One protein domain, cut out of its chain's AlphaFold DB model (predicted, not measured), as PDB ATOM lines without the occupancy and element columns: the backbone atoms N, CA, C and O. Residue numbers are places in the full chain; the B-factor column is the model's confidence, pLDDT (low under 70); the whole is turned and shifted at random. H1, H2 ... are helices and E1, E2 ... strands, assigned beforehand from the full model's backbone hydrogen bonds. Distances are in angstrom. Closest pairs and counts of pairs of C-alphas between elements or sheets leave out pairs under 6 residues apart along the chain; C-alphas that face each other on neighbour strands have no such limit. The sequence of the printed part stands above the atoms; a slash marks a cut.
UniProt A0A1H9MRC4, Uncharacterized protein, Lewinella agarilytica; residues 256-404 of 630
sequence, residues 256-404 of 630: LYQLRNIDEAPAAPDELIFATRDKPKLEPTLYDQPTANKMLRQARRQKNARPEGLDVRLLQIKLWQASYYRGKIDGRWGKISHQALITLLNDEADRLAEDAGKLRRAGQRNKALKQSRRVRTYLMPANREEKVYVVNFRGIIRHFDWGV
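Overview. This is residues 256 to 404 of the 630 residues of an uncharacterized protein of Lewinella agarilytica (UniProt A0A1H9MRC4). A long helical hairpin, H4 and H5, reaches away from a head built on a small three-stranded sheet. H1 and H2 cover one face of this sheet, and H3 packs on H4 and H6. The printed part has 149 residues, mostly helix, in the order E1 H1 H2 H3 H4 H5 E2 E3 H6; the sheet, E1 E3 E2, is antiparallel. It is compact, with a radius of gyration of the C-alphas of 15.8 A and spans of 52 by 36 by 22 A.

Arrangement. E1, residues 256 to 258, is antiparallel to E3, residues 388 to 391; N 257 and O 389, 3.0 A apart, are within hydrogen-bond range. E3 and E2, residues 379 to 383, form a hairpin, with N 390 and O 380 within range at 2.9 A. H1, residues 269 to 275, and H2, residues 289 to 301, are on the same face of the sheet, making two layers, at heights of 8.8 A and 9.7 A. H3, residues 310 to 321, touches H4, residues 335 to 358, at a steep tilt of 65 degrees; the closest C-alphas are Leu 319 and Ala 340, 6.7 A. H4 and H5, residues 362 to 377, form a helical hairpin, opposite ways at 4 degrees, closest at C-alphas Ala 349 and Ser 372, 4.3 A. H6, residues 393 to 399, touches H3, closest at C-alphas Phe 393 and Asp 311, 6.8 A. Every helix has each O i to N i+4 pair within range.

Along the chain. E1 begins at C-alpha 256 (106.774, 171.460, 121.922). H2 measures 18.6 A, H4 34.8 A and H5 22.3 A. H6 ends at C-alpha 399 (107.566, 166.532, 140.970).

Size, cuts and confidence. The farthest C-alphas, Asp 263 and Arg 360, are 52.2 A apart. The printed part has no cut. The links H1 to H2 and H3 to H4 are long. Residues 303 to 308 and 400 to 404 are among those with pLDDT under 70.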
ATOM      1  N   LEU A 256     105.777 170.765 122.737       89.06
ATOM      2  CA  LEU A 256     106.774 171.460 121.922       89.06
ATOM      3  C   LEU A 256     106.449 172.950 121.863       89.06
ATOM      4  O   LEU A 256     105.295 173.321 121.677       89.06
ATOM      5  N   TYR A 257     107.467 173.795 121.967       88.19
ATOM      6  CA  TYR A 257     107.343 175.228 121.706       88.19
ATOM      7  C   TYR A 257     108.672 175.797 121.216       88.19
ATOM      8  O   TYR A 257     109.733 175.202 121.422       88.19
ATOM      9  N   GLN A 258     108.613 176.968 120.591       88.25
ATOM     10  CA  GLN A 258     109.782 177.690 120.101       88.25
ATOM     11  C   GLN A 258     109.886 179.047 120.789       88.25
ATOM     12  O   GLN A 258     108.888 179.753 120.931       88.25
ATOM     13  N   LEU A 259     111.091 179.419 121.223       85.19
ATOM     14  CA  LEU A 259     111.351 180.763 121.731       85.19
ATOM     15  C   LEU A 259     111.563 181.723 120.556       85.19
ATOM     16  O   LEU A 259     112.671 181.819 120.025       85.19
ATOM     17  N   ARG A 260     110.495 182.425 120.178       78.81
ATOM     18  CA  ARG A 260     110.487 183.495 119.170       78.81
ATOM     19  C   ARG A 260     110.390 184.877 119.828       78.81
ATOM     20  O   ARG A 260     110.142 184.974 121.035       78.81
ATOM     21  N   ASN A 261     110.631 185.937 119.058       72.69
ATOM     22  CA  ASN A 261     110.349 187.303 119.511       72.69
ATOM     23  C   ASN A 261     108.832 187.512 119.655       72.69
ATOM     24  O   ASN A 261     108.052 186.799 119.032       72.69
ATOM     25  N   ILE A 262     108.416 188.476 120.483       64.56
ATOM     26  CA  ILE A 262     106.991 188.723 120.781       64.56
ATOM     27  C   ILE A 262     106.200 189.098 119.514       64.56
ATOM     28  O   ILE A 262     105.031 188.741 119.404       64.56
ATOM     29  N   ASP A 263     106.854 189.747 118.550       71.19
ATOM     30  CA  ASP A 263     106.233 190.210 117.303       71.19
ATOM     31  C   ASP A 263     106.099 189.110 116.234       71.19
ATOM     32  O   ASP A 263     105.476 189.313 115.193       71.19
ATOM     33  N   GLU A 264     106.681 187.931 116.467       76.12
ATOM     34  CA  GLU A 264     106.628 186.814 115.530       76.12
ATOM     35  C   GLU A 264     105.424 185.915 115.820       76.12
ATOM     36  O   GLU A 264     105.160 185.526 116.960       76.12
ATOM     37  N   ALA A 265     104.713 185.516 114.763       76.62
ATOM     38  CA  ALA A 265     103.619 184.565 114.896       76.62
ATOM     39  C   ALA A 265     104.115 183.235 115.509       76.62
ATOM     40  O   ALA A 265     105.213 182.761 115.168       76.62
ATOM     41  N   PRO A 266     103.316 182.603 116.394       77.25
ATOM     42  CA  PRO A 266     103.670 181.316 116.974       77.25
ATOM     43  C   PRO A 266     103.854 180.269 115.873       77.25
ATOM     44  O   PRO A 266     103.089 180.218 114.911       77.25
ATOM     45  N   ALA A 267     104.879 179.431 116.032       83.00
ATOM     46  CA  ALA A 267     105.179 178.350 115.101       83.00
ATOM     47  C   ALA A 267     103.981 177.406 114.947       83.00
ATOM     48  O   ALA A 267     103.365 177.009 115.944       83.00
ATOM     49  N   ALA A 268     103.690 176.990 113.715       85.19
ATOM     50  CA  ALA A 268     102.696 175.950 113.500       85.19
ATOM     51  C   ALA A 268     103.181 174.619 114.120       85.19
ATOM     52  O   ALA A 268     104.379 174.324 114.089       85.19
ATOM     53  N   PRO A 269     102.285 173.769 114.659       84.00
ATOM     54  CA  PRO A 269     102.674 172.482 115.239       84.00
ATOM     55  C   PRO A 269     103.509 171.605 114.292       84.00
ATOM     56  O   PRO A 269     104.461 170.961 114.732       84.00
ATOM     57  N   ASP A 270     103.198 171.621 112.994       86.31
ATOM     58  CA  ASP A 270     103.926 170.849 111.985       86.31
ATOM     59  C   ASP A 270     105.358 171.370 111.767       86.31
ATOM     60  O   ASP A 270     106.276 170.563 111.610       86.31
ATOM     61  N   GLU A 271     105.581 172.689 111.856       86.44
ATOM     62  CA  GLU A 271     106.925 173.289 111.832       86.44
ATOM     63  C   GLU A 271     107.752 172.804 113.026       86.44
ATOM     64  O   GLU A 271     108.887 172.366 112.859       86.44
ATOM     65  N   LEU A 272     107.170 172.798 114.231       87.19
ATOM     66  CA  LEU A 272     107.845 172.327 115.447       87.19
ATOM     67  C   LEU A 272     108.182 170.831 115.383       87.19
ATOM     68  O   LEU A 272     109.238 170.390 115.847       87.19
ATOM     69  N   ILE A 273     107.287 170.017 114.823       87.25
ATOM     70  CA  ILE A 273     107.528 168.583 114.636       87.25
ATOM     71  C   ILE A 273     108.648 168.369 113.613       87.25
ATOM     72  O   ILE A 273     109.534 167.543 113.851       87.25
ATOM     73  N   PHE A 274     108.641 169.124 112.514       87.75
ATOM     74  CA  PHE A 274     109.676 169.064 111.486       87.75
ATOM     75  C   PHE A 274     111.048 169.486 112.026       87.75
ATOM     76  O   PHE A 274     112.011 168.728 111.892       87.75
ATOM     77  N   ALA A 275     111.112 170.613 112.738       86.31
ATOM     78  CA  ALA A 275     112.305 171.144 113.403       86.31
ATOM     79  C   ALA A 275     112.945 170.152 114.378       86.31
ATOM     80  O   ALA A 275     114.131 170.232 114.695       86.31
ATOM     81  N   THR A 276     112.154 169.204 114.881       88.50
ATOM     82  CA  THR A 276     112.613 168.182 115.812       88.50
ATOM     83  C   THR A 276     112.756 166.820 115.166       88.50
ATOM     84  O   THR A 276     112.827 165.857 115.915       88.50
ATOM     85  N   ARG A 277     112.796 166.675 113.833       85.75
ATOM     86  CA  ARG A 277     112.949 165.373 113.151       85.75
ATOM     87  C   ARG A 277     114.178 164.619 113.657       85.75
ATOM     88  O   ARG A 277     114.061 163.453 114.061       85.75
ATOM     89  N   ASP A 278     115.305 165.317 113.717       86.12
ATOM     90  CA  ASP A 278     116.551 164.787 114.244       86.12
ATOM     91  C   ASP A 278     116.515 164.688 115.764       86.12
ATOM     92  O   ASP A 278     115.908 165.487 116.481       86.12
ATOM     93  N   LYS A 279     117.145 163.636 116.284       83.81
ATOM     94  CA  LYS A 279     117.204 163.428 117.724       83.81
ATOM     95  C   LYS A 279     118.170 164.449 118.337       83.81
ATOM     96  O   LYS A 279     119.329 164.481 117.916       83.81
ATOM     97  N   PRO A 280     117.767 165.211 119.371       87.75
ATOM     98  CA  PRO A 280     118.674 166.147 120.017       87.75
ATOM     99  C   PRO A 280     119.865 165.403 120.625       87.75
ATOM    100  O   PRO A 280     119.706 164.389 121.316       87.75
ATOM    101  N   LYS A 281     121.072 165.928 120.396       88.44
ATOM    102  CA  LYS A 281     122.293 165.482 121.078       88.44
ATOM    103  C   LYS A 281     122.290 166.043 122.504       88.44
ATOM    104  O   LYS A 281     122.810 167.125 122.758       88.44
ATOM    105  N   LEU A 282     121.645 165.326 123.422       90.25
ATOM    106  CA  LEU A 282     121.597 165.673 124.845       90.25
ATOM    107  C   LEU A 282     122.753 165.019 125.602       90.25
ATOM    108  O   LEU A 282     122.970 163.815 125.471       90.25
ATOM    109  N   GLU A 283     123.434 165.786 126.449       90.88
ATOM    110  CA  GLU A 283     124.507 165.282 127.310       90.88
ATOM    111  C   GLU A 283     123.963 164.271 128.341       90.88
ATOM    112  O   GLU A 283     123.110 164.629 129.161       90.88
ATOM    113  N   PRO A 284     124.433 163.005 128.352       89.25
ATOM    114  CA  PRO A 284     123.945 161.978 129.283       89.25
ATOM    115  C   PRO A 284     124.220 162.283 130.761       89.25
ATOM    116  O   PRO A 284     123.566 161.731 131.645       89.25
ATOM    117  N   THR A 285     125.199 163.144 131.035       88.50
ATOM    118  CA  THR A 285     125.544 163.627 132.376       88.50
ATOM    119  C   THR A 285     124.487 164.578 132.927       88.50
ATOM    120  O   THR A 285     124.219 164.535 134.125       88.50
ATOM    121  N   LEU A 286     123.853 165.381 132.066       87.06
ATOM    122  CA  LEU A 286     122.879 166.401 132.460       87.06
ATOM    123  C   LEU A 286     121.430 165.914 132.339       87.06
ATOM    124  O   LEU A 286     120.601 166.298 133.157       87.06
ATOM    125  N   TYR A 287     121.125 165.057 131.358       92.56
ATOM    126  CA  TYR A 287     119.752 164.659 131.028       92.56
ATOM    127  C   TYR A 287     119.521 163.150 131.154       92.56
ATOM    128  O   TYR A 287     120.321 162.326 130.703       92.56
ATOM    129  N   ASP A 288     118.367 162.768 131.706       94.19
ATOM    130  CA  ASP A 288     117.909 161.377 131.712       94.19
ATOM    131  C   ASP A 288     117.388 160.985 130.320       94.19
ATOM    132  O   ASP A 288     116.295 161.376 129.904       94.19
ATOM    133  N   GLN A 289     118.187 160.201 129.591       93.94
ATOM    134  CA  GLN A 289     117.923 159.813 128.200       93.94
ATOM    135  C   GLN A 289     116.593 159.054 128.003       93.94
ATOM    136  O   GLN A 289     115.878 159.362 127.045       93.94
ATOM    137  N   PRO A 290     116.205 158.084 128.861       93.12
ATOM    138  CA  PRO A 290     114.909 157.416 128.733       93.12
ATOM    139  C   PRO A 290     113.731 158.387 128.862       93.12
ATOM    140  O   PRO A 290     112.812 158.346 128.040       93.12
ATOM    141  N   THR A 291     113.776 159.286 129.850       90.69
ATOM    142  CA  THR A 291     112.738 160.308 130.052       90.69
ATOM    143  C   THR A 291     112.695 161.287 128.879       90.69
ATOM    144  O   THR A 291     111.609 161.574 128.381       90.69
ATOM    145  N   ALA A 292     113.851 161.715 128.365       92.19
ATOM    146  CA  ALA A 292     113.942 162.618 127.219       92.19
ATOM    147  C   ALA A 292     113.297 162.002 125.970       92.19
ATOM    148  O   ALA A 292     112.431 162.602 125.337       92.19
ATOM    149  N   ASN A 293     113.632 160.745 125.658       92.25
ATOM    150  CA  ASN A 293     113.038 160.034 124.525       92.25
ATOM    151  C   ASN A 293     111.517 159.886 124.670       92.25
ATOM    152  O   ASN A 293     110.792 160.025 123.685       92.25
ATOM    153  N   LYS A 294     111.026 159.601 125.886       90.94
ATOM    154  CA  LYS A 294     109.587 159.519 126.173       90.94
ATOM    155  C   LYS A 294     108.909 160.869 125.928       90.94
ATOM    156  O   LYS A 294     107.922 160.912 125.200       90.94
ATOM    157  N   MET A 295     109.464 161.947 126.481       90.19
ATOM    158  CA  MET A 295     108.918 163.298 126.353       90.19
ATOM    159  C   MET A 295     108.887 163.773 124.904       90.19
ATOM    160  O   MET A 295     107.850 164.241 124.452       90.19
ATOM    161  N   LEU A 296     109.967 163.591 124.140       90.75
ATOM    162  CA  LEU A 296     110.002 163.986 122.730       90.75
ATOM    163  C   LEU A 296     108.963 163.220 121.898       90.75
ATOM    164  O   LEU A 296     108.265 163.806 121.075       90.75
ATOM    165  N   ARG A 297     108.815 161.909 122.138       90.19
ATOM    166  CA  ARG A 297     107.783 161.094 121.474       90.19
ATOM    167  C   ARG A 297     106.372 161.549 121.830       90.19
ATOM    168  O   ARG A 297     105.521 161.561 120.950       90.19
ATOM    169  N   GLN A 298     106.120 161.881 123.095       88.31
ATOM    170  CA  GLN A 298     104.828 162.406 123.536       88.31
ATOM    171  C   GLN A 298     104.546 163.763 122.890       88.31
ATOM    172  O   GLN A 298     103.488 163.930 122.296       88.31
ATOM    173  N   ALA A 299     105.515 164.676 122.907       87.88
ATOM    174  CA  ALA A 299     105.341 166.021 122.377       87.88
ATOM    175  C   ALA A 299     105.087 166.038 120.865       87.88
ATOM    176  O   ALA A 299     104.183 166.726 120.413       87.88
ATOM    177  N   ARG A 300     105.768 165.185 120.086       87.56
ATOM    178  CA  ARG A 300     105.489 165.028 118.645       87.56
ATOM    179  C   ARG A 300     104.093 164.459 118.336       87.56
ATOM    180  O   ARG A 300     103.624 164.595 117.212       87.56
ATOM    181  N   ARG A 301     103.441 163.781 119.289       85.25
ATOM    182  CA  ARG A 301     102.059 163.281 119.126       85.25
ATOM    183  C   ARG A 301     101.018 164.355 119.429       85.25
ATOM    184  O   ARG A 301      99.886 164.240 118.964       85.25
ATOM    185  N   GLN A 302     101.376 165.373 120.209       75.94
ATOM    186  CA  GLN A 302     100.467 166.453 120.562       75.94
ATOM    187  C   GLN A 302     100.432 167.483 119.435       75.94
ATOM    188  O   GLN A 302     101.331 168.301 119.294       75.94
ATOM    189  N   LYS A 303      99.367 167.436 118.629       62.16
ATOM    190  CA  LYS A 303      99.132 168.408 117.549       62.16
ATOM    191  C   LYS A 303      98.717 169.794 118.061       62.16
ATOM    192  O   LYS A 303      98.848 170.768 117.334       62.16
ATOM    193  N   ASN A 304      98.260 169.899 119.312       55.91
ATOM    194  CA  ASN A 304      97.877 171.166 119.933       55.91
ATOM    195  C   ASN A 304      99.033 171.680 120.798       55.91
ATOM    196  O   ASN A 304      99.117 171.389 121.987       55.91
ATOM    197  N   ALA A 305      99.943 172.417 120.167       53.47
ATOM    198  CA  ALA A 305     101.170 172.943 120.756       53.47
ATOM    199  C   ALA A 305     100.976 174.312 121.434       53.47
ATOM    200  O   ALA A 305     101.821 175.190 121.284       53.47
ATOM    201  N   ARG A 306      99.857 174.547 122.135       57.09
ATOM    202  CA  ARG A 306      99.690 175.811 122.866       57.09
ATOM    203  C   ARG A 306     100.170 175.655 124.306       57.09
ATOM    204  O   ARG A 306      99.534 174.935 125.071       57.09
ATOM    205  N   PRO A 307     101.264 176.325 124.705       61.44
ATOM    206  CA  PRO A 307     101.638 176.472 126.101       61.44
ATOM    207  C   PRO A 307     100.826 177.623 126.719       61.44
ATOM    208  O   PRO A 307     101.384 178.571 127.265       61.44
ATOM    209  N   GLU A 308      99.505 177.554 126.575       62.91
ATOM    210  CA  GLU A 308      98.544 178.483 127.158       62.91
ATOM    211  C   GLU A 308      97.485 177.643 127.858       62.91
ATOM    212  O   GLU A 308      96.957 176.688 127.289       62.91
ATOM    213  N   GLY A 309      97.214 177.951 129.121       77.94
ATOM    214  CA  GLY A 309      96.319 177.133 129.920       77.94
ATOM    215  C   GLY A 309      96.448 177.395 131.408       77.94
ATOM    216  O   GLY A 309      97.332 178.120 131.881       77.94
ATOM    217  N   LEU A 310      95.534 176.791 132.163       85.00
ATOM    218  CA  LEU A 310      95.520 176.881 133.616       85.00
ATOM    219  C   LEU A 310      96.819 176.336 134.237       85.00
ATOM    220  O   LEU A 310      97.316 176.913 135.197       85.00
ATOM    221  N   ASP A 311      97.412 175.276 133.685       85.19
ATOM    222  CA  ASP A 311      98.692 174.724 134.152       85.19
ATOM    223  C   ASP A 311      99.852 175.709 134.018       85.19
ATOM    224  O   ASP A 311     100.655 175.836 134.943       85.19
ATOM    225  N   VAL A 312      99.920 176.435 132.903       87.62
ATOM    226  CA  VAL A 312     100.942 177.461 132.687       87.62
ATOM    227  C   VAL A 312     100.770 178.611 133.671       87.62
ATOM    228  O   VAL A 312     101.752 179.044 134.269       87.62
ATOM    229  N   ARG A 313      99.533 179.056 133.917       88.88
ATOM    230  CA  ARG A 313      99.243 180.087 134.927       88.88
ATOM    231  C   ARG A 313      99.615 179.629 136.329       88.88
ATOM    232  O   ARG A 313     100.314 180.348 137.030       88.88
ATOM    233  N   LEU A 314      99.216 178.420 136.726       89.31
ATOM    234  CA  LEU A 314      99.577 177.848 138.025       89.31
ATOM    235  C   LEU A 314     101.099 177.739 138.186       89.31
ATOM    236  O   LEU A 314     101.630 178.063 139.249       89.31
ATOM    237  N   LEU A 315     101.812 177.348 137.127       88.81
ATOM    238  CA  LEU A 315     103.270 177.323 137.133       88.81
ATOM    239  C   LEU A 315     103.866 178.734 137.233       88.81
ATOM    240  O   LEU A 315     104.773 178.931 138.030       88.81
ATOM    241  N   GLN A 316     103.359 179.719 136.488       88.31
ATOM    242  CA  GLN A 316     103.793 181.116 136.594       88.31
ATOM    243  C   GLN A 316     103.557 181.673 138.008       88.31
ATOM    244  O   GLN A 316     104.469 182.285 138.555       88.31
ATOM    245  N   ILE A 317     102.399 181.410 138.634       87.25
ATOM    246  CA  ILE A 317     102.119 181.798 140.031       87.25
ATOM    247  C   ILE A 317     103.136 181.145 140.972       87.25
ATOM    248  O   ILE A 317     103.659 181.816 141.858       87.25
ATOM    249  N   LYS A 318     103.467 179.863 140.779       85.62
ATOM    250  CA  LYS A 318     104.465 179.189 141.623       85.62
ATOM    251  C   LYS A 318     105.878 179.687 141.420       85.62
ATOM    252  O   LYS A 318     106.578 179.912 142.399       85.62
ATOM    253  N   LEU A 319     106.297 179.887 140.179       80.94
ATOM    254  CA  LEU A 319     107.600 180.471 139.887       80.94
ATOM    255  C   LEU A 319     107.690 181.894 140.444       80.94
ATOM    256  O   LEU A 319     108.752 182.299 140.907       80.94
ATOM    257  N   TRP A 320     106.582 182.638 140.428       78.38
ATOM    258  CA  TRP A 320     106.481 183.970 141.014       78.38
ATOM    259  C   TRP A 320     106.606 183.909 142.538       78.38
ATOM    260  O   TRP A 320     107.464 184.581 143.100       78.38
ATOM    261  N   GLN A 321     105.857 183.019 143.195       76.06
ATOM    262  CA  GLN A 321     105.956 182.758 144.636       76.06
ATOM    263  C   GLN A 321     107.356 182.274 145.051       76.06
ATOM    264  O   GLN A 321     107.843 182.565 146.135       76.06
ATOM    265  N   ALA A 322     108.051 181.542 144.189       72.12
ATOM    266  CA  ALA A 322     109.424 181.115 144.432       72.12
ATOM    267  C   ALA A 322     110.468 182.175 144.016       72.12
ATOM    268  O   ALA A 322     111.662 181.912 144.072       72.12
ATOM    269  N   SER A 323     110.037 183.381 143.622       70.94
ATOM    270  CA  SER A 323     110.880 184.507 143.183       70.94
ATOM    271  C   SER A 323     111.714 184.269 141.909       70.94
ATOM    272  O   SER A 323     112.554 185.101 141.560       70.94
ATOM    273  N   TYR A 324     111.456 183.186 141.167       69.56
ATOM    274  CA  TYR A 324     112.085 182.906 139.867       69.56
ATOM    275  C   TYR A 324     111.417 183.663 138.715       69.56
ATOM    276  O   TYR A 324     112.079 184.025 137.743       69.56
ATOM    277  N   TYR A 325     110.102 183.895 138.793       73.62
ATOM    278  CA  TYR A 325     109.335 184.550 137.733       73.62
ATOM    279  C   TYR A 325     109.016 185.997 138.078       73.62
ATOM    280  O   TYR A 325     108.487 186.304 139.142       73.62
ATOM    281  N   ARG A 326     109.338 186.889 137.139       68.31
ATOM    282  CA  ARG A 326     109.178 188.343 137.286       68.31
ATOM    283  C   ARG A 326     108.295 188.960 136.202       68.31
ATOM    284  O   ARG A 326     108.286 190.181 136.081       68.31
ATOM    285  N   GLY A 327     107.664 188.129 135.371       69.81
ATOM    286  CA  GLY A 327     106.764 188.560 134.303       69.81
ATOM    287  C   GLY A 327     105.314 188.651 134.773       69.81
ATOM    288  O   GLY A 327     104.997 188.363 135.928       69.81
ATOM    289  N   LYS A 328     104.422 189.020 133.852       78.62
ATOM    290  CA  LYS A 328     102.975 188.991 134.074       78.62
ATOM    291  C   LYS A 328     102.480 187.547 134.193       78.62
ATOM    292  O   LYS A 328     102.936 186.666 133.468       78.62
ATOM    293  N   ILE A 329     101.531 187.297 135.090       82.81
ATOM    294  CA  ILE A 329     100.835 186.006 135.178       82.81
ATOM    295  C   ILE A 329      99.659 186.037 134.195       82.81
ATOM    296  O   ILE A 329      98.528 186.370 134.553       82.81
ATOM    297  N   ASP A 330      99.947 185.762 132.929       79.75
ATOM    298  CA  ASP A 330      99.014 185.837 131.801       79.75
ATOM    299  C   ASP A 330      98.779 184.487 131.113       79.75
ATOM    300  O   ASP A 330      97.957 184.392 130.200       79.75
ATOM    301  N   GLY A 331      99.451 183.431 131.566       82.12
ATOM    302  CA  GLY A 331      99.385 182.113 130.952       82.12
ATOM    303  C   GLY A 331     100.105 182.014 129.612       82.12
ATOM    304  O   GLY A 331     100.064 180.940 129.022       82.12
ATOM    305  N   ARG A 332     100.769 183.076 129.140       83.06
ATOM    306  CA  ARG A 332     101.556 183.059 127.907       83.06
ATOM    307  C   ARG A 332     102.958 182.569 128.219       83.06
ATOM    308  O   ARG A 332     103.719 183.200 128.954       83.06
ATOM    309  N   TRP A 333     103.320 181.425 127.659       84.75
ATOM    310  CA  TRP A 333     104.673 180.912 127.808       84.75
ATOM    311  C   TRP A 333     105.635 181.595 126.836       84.75
ATOM    312  O   TRP A 333     105.532 181.429 125.624       84.75
ATOM    313  N   GLY A 334     106.609 182.326 127.374       83.88
ATOM    314  CA  GLY A 334     107.615 183.027 126.573       83.88
ATOM    315  C   GLY A 334     109.015 182.967 127.172       83.88
ATOM    316  O   GLY A 334     109.297 182.182 128.079       83.88
ATOM    317  N   LYS A 335     109.901 183.846 126.687       83.81
ATOM    318  CA  LYS A 335     111.305 183.937 127.128       83.81
ATOM    319  C   LYS A 335     111.439 184.087 128.648       83.81
ATOM    320  O   LYS A 335     112.285 183.432 129.248       83.81
ATOM    321  N   ILE A 336     110.587 184.901 129.276       80.31
ATOM    322  CA  ILE A 336     110.631 185.144 130.727       80.31
ATOM    323  C   ILE A 336     110.206 183.892 131.508       80.31
ATOM    324  O   ILE A 336     110.894 183.498 132.446       80.31
ATOM    325  N   SER A 337     109.111 183.232 131.117       84.94
ATOM    326  CA  SER A 337     108.650 182.005 131.786       84.94
ATOM    327  C   SER A 337     109.641 180.855 131.592       84.94
ATOM    328  O   SER A 337     109.941 180.136 132.543       84.94
ATOM    329  N   HIS A 338     110.219 180.741 130.391       87.25
ATOM    330  CA  HIS A 338     111.301 179.806 130.096       87.25
ATOM    331  C   HIS A 338     112.509 180.035 131.005       87.25
ATOM    332  O   HIS A 338     112.987 179.088 131.625       87.25
ATOM    333  N   GLN A 339     112.983 181.280 131.112       83.69
ATOM    334  CA  GLN A 339     114.152 181.610 131.928       83.69
ATOM    335  C   GLN A 339     113.901 181.358 133.422       83.69
ATOM    336  O   GLN A 339     114.775 180.853 134.126       83.69
ATOM    337  N   ALA A 340     112.702 181.668 133.914       80.38
ATOM    338  CA  ALA A 340     112.325 181.375 135.292       80.38
ATOM    339  C   ALA A 340     112.342 179.863 135.566       80.38
ATOM    340  O   ALA A 340     112.921 179.412 136.552       80.38
ATOM    341  N   LEU A 341     111.757 179.073 134.661       87.44
ATOM    342  CA  LEU A 341     111.698 177.625 134.817       87.44
ATOM    343  C   LEU A 341     113.071 176.962 134.687       87.44
ATOM    344  O   LEU A 341     113.378 176.079 135.479       87.44
ATOM    345  N   ILE A 342     113.899 177.352 133.716       87.69
ATOM    346  CA  ILE A 342     115.226 176.740 133.552       87.69
ATOM    347  C   ILE A 342     116.110 176.998 134.775       87.69
ATOM    348  O   ILE A 342     116.796 176.081 135.216       87.69
ATOM    349  N   THR A 343     116.039 178.202 135.354       78.50
ATOM    350  CA  THR A 343     116.789 178.562 136.567       78.50
ATOM    351  C   THR A 343     116.374 177.660 137.726       78.50
ATOM    352  O   THR A 343     117.201 176.943 138.273       78.50
ATOM    353  N   LEU A 344     115.069 177.569 137.995       84.19
ATOM    354  CA  LEU A 344     114.517 176.682 139.015       84.19
ATOM    355  C   LEU A 344     114.927 175.208 138.826       84.19
ATOM    356  O   LEU A 344     115.277 174.523 139.786       84.19
ATOM    357  N   LEU A 345     114.813 174.682 137.602       86.81
ATOM    358  CA  LEU A 345     115.122 173.277 137.320       86.81
ATOM    359  C   LEU A 345     116.612 172.976 137.498       86.81
ATOM    360  O   LEU A 345     116.952 171.863 137.903       86.81
ATOM    361  N   ASN A 346     117.482 173.936 137.187       82.31
ATOM    362  CA  ASN A 346     118.916 173.811 137.415       82.31
ATOM    363  C   ASN A 346     119.230 173.825 138.910       82.31
ATOM    364  O   ASN A 346     119.860 172.877 139.370       82.31
ATOM    365  N   ASP A 347     118.703 174.795 139.660       79.06
ATOM    366  CA  ASP A 347     118.932 174.917 141.104       79.06
ATOM    367  C   ASP A 347     118.484 173.653 141.852       79.06
ATOM    368  O   ASP A 347     119.223 173.097 142.667       79.06
ATOM    369  N   GLU A 348     117.307 173.114 141.521       82.12
ATOM    370  CA  GLU A 348     116.829 171.870 142.131       82.12
ATOM    371  C   GLU A 348     117.679 170.659 141.726       82.12
ATOM    372  O   GLU A 348     117.958 169.773 142.539       82.12
ATOM    373  N   ALA A 349     118.092 170.584 140.461       85.75
ATOM    374  CA  ALA A 349     118.944 169.497 140.004       85.75
ATOM    375  C   ALA A 349     120.329 169.538 140.661       85.75
ATOM    376  O   ALA A 349     120.869 168.474 140.978       85.75
ATOM    377  N   ASP A 350     120.877 170.730 140.886       80.88
ATOM    378  CA  ASP A 350     122.158 170.952 141.551       80.88
ATOM    379  C   ASP A 350     122.071 170.575 143.025       80.88
ATOM    380  O   ASP A 350     122.878 169.770 143.493       80.88
ATOM    381  N   ARG A 351     121.012 171.012 143.716       82.75
ATOM    382  CA  ARG A 351     120.710 170.600 145.093       82.75
ATOM    383  C   ARG A 351     120.653 169.076 145.231       82.75
ATOM    384  O   ARG A 351     121.318 168.491 146.084       82.75
ATOM    385  N   LEU A 352     119.916 168.400 144.344       84.06
ATOM    386  CA  LEU A 352     119.819 166.935 144.336       84.06
ATOM    387  C   LEU A 352     121.156 166.246 144.019       84.06
ATOM    388  O   LEU A 352     121.407 165.138 144.503       84.06
ATOM    389  N   ALA A 353     122.006 166.855 143.189       85.31
ATOM    390  CA  ALA A 353     123.332 166.333 142.871       85.31
ATOM    391  C   ALA A 353     124.309 166.499 144.046       85.31
ATOM    392  O   ALA A 353     125.074 165.575 144.337       85.31
ATOM    393  N   GLU A 354     124.250 167.626 144.754       82.44
ATOM    394  CA  GLU A 354     125.020 167.880 145.971       82.44
ATOM    395  C   GLU A 354     124.628 166.896 147.081       82.44
ATOM    396  O   GLU A 354     125.487 166.224 147.661       82.44
ATOM    397  N   ASP A 355     123.324 166.715 147.306       81.12
ATOM    398  CA  ASP A 355     122.794 165.723 148.242       81.12
ATOM    399  C   ASP A 355     123.252 164.309 147.868       81.12
ATOM    400  O   ASP A 355     123.644 163.526 148.735       81.12
ATOM    401  N   ALA A 356     123.298 163.985 146.571       89.12
ATOM    402  CA  ALA A 356     123.841 162.715 146.101       89.12
ATOM    403  C   ALA A 356     125.329 162.544 146.450       89.12
ATOM    404  O   ALA A 356     125.755 161.427 146.759       89.12
ATOM    405  N   GLY A 357     126.116 163.622 146.419       88.06
ATOM    406  CA  GLY A 357     127.525 163.640 146.820       88.06
ATOM    407  C   GLY A 357     127.739 163.305 148.298       88.06
ATOM    408  O   GLY A 357     128.728 162.657 148.639       88.06
ATOM    409  N   LYS A 358     126.778 163.653 149.161       89.75
ATOM    410  CA  LYS A 358     126.805 163.375 150.609       89.75
ATOM    411  C   LYS A 358     126.449 161.918 150.951       89.75
ATOM    412  O   LYS A 358     126.716 161.450 152.060       89.75
ATOM    413  N   LEU A 359     125.855 161.166 150.020       89.94
ATOM    414  CA  LEU A 359     125.397 159.794 150.260       89.94
ATOM    415  C   LEU A 359     126.533 158.765 150.153       89.94
ATOM    416  O   LEU A 359     127.160 158.595 149.110       89.94
ATOM    417  N   ARG A 360     126.714 157.973 151.219       89.69
ATOM    418  CA  ARG A 360     127.736 156.907 151.290       89.69
ATOM    419  C   ARG A 360     127.432 155.684 150.418       89.69
ATOM    420  O   ARG A 360     128.348 155.025 149.938       89.69
ATOM    421  N   ARG A 361     126.155 155.331 150.235       94.44
ATOM    422  CA  ARG A 361     125.756 154.124 149.490       94.44
ATOM    423  C   ARG A 361     125.629 154.432 148.001       94.44
ATOM    424  O   ARG A 361     124.750 155.198 147.607       94.44
ATOM    425  N   ALA A 362     126.418 153.746 147.171       92.62
ATOM    426  CA  ALA A 362     126.436 153.930 145.716       92.62
ATOM    427  C   ALA A 362     125.042 153.832 145.065       92.62
ATOM    428  O   ALA A 362     124.694 154.654 144.222       92.62
ATOM    429  N   GLY A 363     124.198 152.888 145.500       94.25
ATOM    430  CA  GLY A 363     122.832 152.754 144.981       94.25
ATOM    431  C   GLY A 363     121.937 153.969 145.268       94.25
ATOM    432  O   GLY A 363     121.178 154.395 144.399       94.25
ATOM    433  N   GLN A 364     122.053 154.566 146.460       90.88
ATOM    434  CA  GLN A 364     121.289 155.765 146.830       90.88
ATOM    435  C   GLN A 364     121.810 156.998 146.085       90.88
ATOM    436  O   GLN A 364     121.010 157.749 145.528       90.88
ATOM    437  N   ARG A 365     123.138 157.145 145.981       92.81
ATOM    438  CA  ARG A 365     123.788 158.190 145.181       92.81
ATOM    439  C   ARG A 365     123.362 158.133 143.714       92.81
ATOM    440  O   ARG A 365     122.926 159.138 143.164       92.81
ATOM    441  N   ASN A 366     123.394 156.955 143.093       93.12
ATOM    442  CA  ASN A 366     122.973 156.776 141.700       93.12
ATOM    443  C   ASN A 366     121.487 157.095 141.494       93.12
ATOM    444  O   ASN A 366     121.118 157.664 140.467       93.12
ATOM    445  N   LYS A 367     120.632 156.759 142.470       92.94
ATOM    446  CA  LYS A 367     119.207 157.112 142.441       92.94
ATOM    447  C   LYS A 367     119.000 158.628 142.508       92.94
ATOM    448  O   LYS A 367     118.228 159.148 141.708       92.94
ATOM    449  N   ALA A 368     119.709 159.322 143.399       88.94
ATOM    450  CA  ALA A 368     119.643 160.777 143.531       88.94
ATOM    451  C   ALA A 368     120.192 161.496 142.283       88.94
ATOM    452  O   ALA A 368     119.513 162.355 141.730       88.94
ATOM    453  N   LEU A 369     121.332 161.059 141.733       92.56
ATOM    454  CA  LEU A 369     121.866 161.581 140.463       92.56
ATOM    455  C   LEU A 369     120.908 161.353 139.289       92.56
ATOM    456  O   LEU A 369     120.737 162.221 138.435       92.56
ATOM    457  N   LYS A 370     120.248 160.189 139.233       93.94
ATOM    458  CA  LYS A 370     119.211 159.930 138.229       93.94
ATOM    459  C   LYS A 370     118.016 160.871 138.404       93.94
ATOM    460  O   LYS A 370     117.460 161.312 137.404       93.94
ATOM    461  N   GLN A 371     117.627 161.176 139.639       91.00
ATOM    462  CA  GLN A 371     116.555 162.126 139.926       91.00
ATOM    463  C   GLN A 371     116.936 163.554 139.516       91.00
ATOM    464  O   GLN A 371     116.150 164.186 138.821       91.00
ATOM    465  N   SER A 372     118.152 164.007 139.835       91.56
ATOM    466  CA  SER A 372     118.711 165.291 139.377       91.56
ATOM    467  C   SER A 372     118.642 165.423 137.847       91.56
ATOM    468  O   SER A 372     118.015 166.344 137.321       91.56
ATOM    469  N   ARG A 373     119.148 164.421 137.110       94.62
ATOM    470  CA  ARG A 373     119.048 164.383 135.639       94.62
ATOM    471  C   ARG A 373     117.606 164.400 135.133       94.62
ATOM    472  O   ARG A 373     117.312 165.037 134.127       94.62
ATOM    473  N   ARG A 374     116.698 163.694 135.814       91.94
ATOM    474  CA  ARG A 374     115.275 163.652 135.453       91.94
ATOM    475  C   ARG A 374     114.597 165.010 135.638       91.94
ATOM    476  O   ARG A 374     113.765 165.353 134.805       91.94
ATOM    477  N   VAL A 375     114.949 165.761 136.684       89.62
ATOM    478  CA  VAL A 375     114.438 167.123 136.918       89.62
ATOM    479  C   VAL A 375     114.816 168.031 135.753       89.62
ATOM    480  O   VAL A 375     113.929 168.636 135.157       89.62
ATOM    481  N   ARG A 376     116.091 168.038 135.341       91.94
ATOM    482  CA  ARG A 376     116.535 168.813 134.168       91.94
ATOM    483  C   ARG A 376     115.817 168.401 132.891       91.94
ATOM    484  O   ARG A 376     115.473 169.249 132.083       91.94
ATOM    485  N   THR A 377     115.529 167.112 132.713       93.62
ATOM    486  CA  THR A 377     114.804 166.624 131.532       93.62
ATOM    487  C   THR A 377     113.377 167.173 131.410       93.62
ATOM    488  O   THR A 377     112.837 167.150 130.307       93.62
ATOM    489  N   TYR A 378     112.758 167.705 132.474       92.12
ATOM    490  CA  TYR A 378     111.427 168.314 132.360       92.12
ATOM    491  C   TYR A 378     111.378 169.556 131.461       92.12
ATOM    492  O   TYR A 378     110.290 169.903 130.995       92.12
ATOM    493  N   LEU A 379     112.526 170.179 131.183       92.81
ATOM    494  CA  LEU A 379     112.703 171.182 130.141       92.81
ATOM    495  C   LEU A 379     113.995 170.882 129.379       92.81
ATOM    496  O   LEU A 379     115.093 171.035 129.908       92.81
ATOM    497  N   MET A 380     113.882 170.485 128.116       94.19
ATOM    498  CA  MET A 380     115.050 170.126 127.311       94.19
ATOM    499  C   MET A 380     115.010 170.769 125.923       94.19
ATOM    500  O   MET A 380     113.927 170.928 125.351       94.19
ATOM    501  N   PRO A 381     116.175 171.113 125.350       93.75
ATOM    502  CA  PRO A 381     116.244 171.551 123.965       93.75
ATOM    503  C   PRO A 381     115.953 170.366 123.041       93.75
ATOM    504  O   PRO A 381     116.556 169.299 123.171       93.75
ATOM    505  N   ALA A 382     115.038 170.559 122.098       92.00
ATOM    506  CA  ALA A 382     114.765 169.599 121.037       92.00
ATOM    507  C   ALA A 382     115.498 169.965 119.740       92.00
ATOM    508  O   ALA A 382     115.990 169.071 119.060       92.00
ATOM    509  N   ASN A 383     115.653 171.262 119.465       91.69
ATOM    510  CA  ASN A 383     116.550 171.806 118.451       91.69
ATOM    511  C   ASN A 383     117.132 173.126 118.984       91.69
ATOM    512  O   ASN A 383     116.392 174.069 119.258       91.69
ATOM    513  N   ARG A 384     118.454 173.179 119.196       87.62
ATOM    514  CA  ARG A 384     119.116 174.366 119.769       87.62
ATOM    515  C   ARG A 384     119.227 175.513 118.768       87.62
ATOM    516  O   ARG A 384     119.110 176.660 119.182       87.62
ATOM    517  N   GLU A 385     119.444 175.202 117.493       86.31
ATOM    518  CA  GLU A 385     119.636 176.195 116.430       86.31
ATOM    519  C   GLU A 385     118.344 176.975 116.201       86.31
ATOM    520  O   GLU A 385     118.333 178.203 116.221       86.31
ATOM    521  N   GLU A 386     117.228 176.255 116.133       84.31
ATOM    522  CA  GLU A 386     115.903 176.845 115.964       84.31
ATOM    523  C   GLU A 386     115.250 177.262 117.291       84.31
ATOM    524  O   GLU A 386     114.112 177.720 117.297       84.31
ATOM    525  N   LYS A 387     115.936 177.118 118.435       89.56
ATOM    526  CA  LYS A 387     115.398 177.420 119.778       89.56
ATOM    527  C   LYS A 387     114.062 176.714 120.071       89.56
ATOM    528  O   LYS A 387     113.157 177.296 120.676       89.56
ATOM    529  N   VAL A 388     113.938 175.456 119.650       90.56
ATOM    530  CA  VAL A 388     112.776 174.598 119.915       90.56
ATOM    531  C   VAL A 388     113.039 173.743 121.149       90.56
ATOM    532  O   VAL A 388     114.069 173.071 121.265       90.56
ATOM    533  N   TYR A 389     112.080 173.727 122.066       92.88
ATOM    534  CA  TYR A 389     112.170 173.052 123.355       92.88
ATOM    535  C   TYR A 389     110.983 172.121 123.577       92.88
ATOM    536  O   TYR A 389     109.900 172.311 123.024       92.88
ATOM    537  N   VAL A 390     111.193 171.123 124.435       92.31
ATOM    538  CA  VAL A 390     110.131 170.281 124.989       92.31
ATOM    539  C   VAL A 390     110.031 170.556 126.480       92.31
ATOM    540  O   VAL A 390     111.035 170.484 127.193       92.31
ATOM    541  N   VAL A 391     108.819 170.823 126.958       91.19
ATOM    542  CA  VAL A 391     108.517 171.027 128.380       91.19
ATOM    543  C   VAL A 391     107.424 170.075 128.844       91.19
ATOM    544  O   VAL A 391     106.492 169.781 128.103       91.19
ATOM    545  N   ASN A 392     107.526 169.578 130.074       89.06
ATOM    546  CA  ASN A 392     106.493 168.762 130.710       89.06
ATOM    547  C   ASN A 392     105.930 169.485 131.940       89.06
ATOM    548  O   ASN A 392     106.329 169.198 133.070       89.06
ATOM    549  N   PHE A 393     104.993 170.415 131.717       84.56
ATOM    550  CA  PHE A 393     104.379 171.228 132.775       84.56
ATOM    551  C   PHE A 393     103.775 170.376 133.888       84.56
ATOM    552  O   PHE A 393     104.053 170.589 135.067       84.56
ATOM    553  N   ARG A 394     103.022 169.330 133.532       78.50
ATOM    554  CA  ARG A 394     102.430 168.414 134.518       78.50
ATOM    555  C   ARG A 394     103.481 167.626 135.288       78.50
ATOM    556  O   ARG A 394     103.310 167.397 136.481       78.50
ATOM    557  N   GLY A 395     104.559 167.211 134.626       80.12
ATOM    558  CA  GLY A 395     105.709 166.569 135.256       80.12
ATOM    559  C   GLY A 395     106.323 167.463 136.327       80.12
ATOM    560  O   GLY A 395     106.494 167.008 137.452       80.12
ATOM    561  N   ILE A 396     106.538 168.741 136.009       86.00
ATOM    562  CA  ILE A 396     107.045 169.767 136.933       86.00
ATOM    563  C   ILE A 396     106.078 169.930 138.106       86.00
ATOM    564  O   ILE A 396     106.441 169.664 139.249       86.00
ATOM    565  N   ILE A 397     104.813 170.246 137.830       81.25
ATOM    566  CA  ILE A 397     103.782 170.435 138.859       81.25
ATOM    567  C   ILE A 397     103.659 169.191 139.768       81.25
ATOM    568  O   ILE A 397     103.408 169.315 140.963       81.25
ATOM    569  N   ARG A 398     103.866 167.973 139.240       76.19
ATOM    570  CA  ARG A 398     103.855 166.730 140.028       76.19
ATOM    571  C   ARG A 398     105.121 166.486 140.839       76.19
ATOM    572  O   ARG A 398     105.016 165.825 141.871       76.19
ATOM    573  N   HIS A 399     106.290 166.870 140.336       72.19
ATOM    574  CA  HIS A 399     107.566 166.532 140.970       72.19
ATOM    575  C   HIS A 399     107.938 167.496 142.078       72.19
ATOM    576  O   HIS A 399     108.538 167.085 143.065       72.19
ATOM    577  N   PHE A 400     107.555 168.750 141.914       68.06
ATOM    578  CA  PHE A 400     107.819 169.761 142.902       68.06
ATOM    579  C   PHE A 400     106.684 169.786 143.921       68.06
ATOM    580  O   PHE A 400     105.543 170.141 143.621       68.06
ATOM    581  N   ASP A 401     107.006 169.354 145.137       62.47
ATOM    582  CA  ASP A 401     106.164 169.576 146.305       62.47
ATOM    583  C   ASP A 401     106.442 170.991 146.827       62.47
ATOM    584  O   ASP A 401     107.184 171.192 147.786       62.47
ATOM    585  N   TRP A 402     105.903 171.984 146.115       60.25
ATOM    586  CA  TRP A 402     106.146 173.415 146.345       60.25
ATOM    587  C   TRP A 402     105.773 173.908 147.756       60.25
ATOM    588  O   TRP A 402     106.191 174.998 148.138       60.25
ATOM    589  N   GLY A 403     105.030 173.110 148.533       44.59
ATOM    590  CA  GLY A 403     104.479 173.479 149.840       44.59
ATOM    591  C   GLY A 403     104.858 172.556 151.003       44.59
ATOM    592  O   GLY A 403     104.343 172.724 152.110       44.59
ATOM    593  N   VAL A 404     105.753 171.581 150.812       42.38
ATOM    594  CA  VAL A 404     106.230 170.721 151.911       42.38
ATOM    595  C   VAL A 404     107.736 170.540 151.811       42.38
ATOM    596  O   VAL A 404     108.234 169.431 151.621       42.38
TER     597      VAL A 404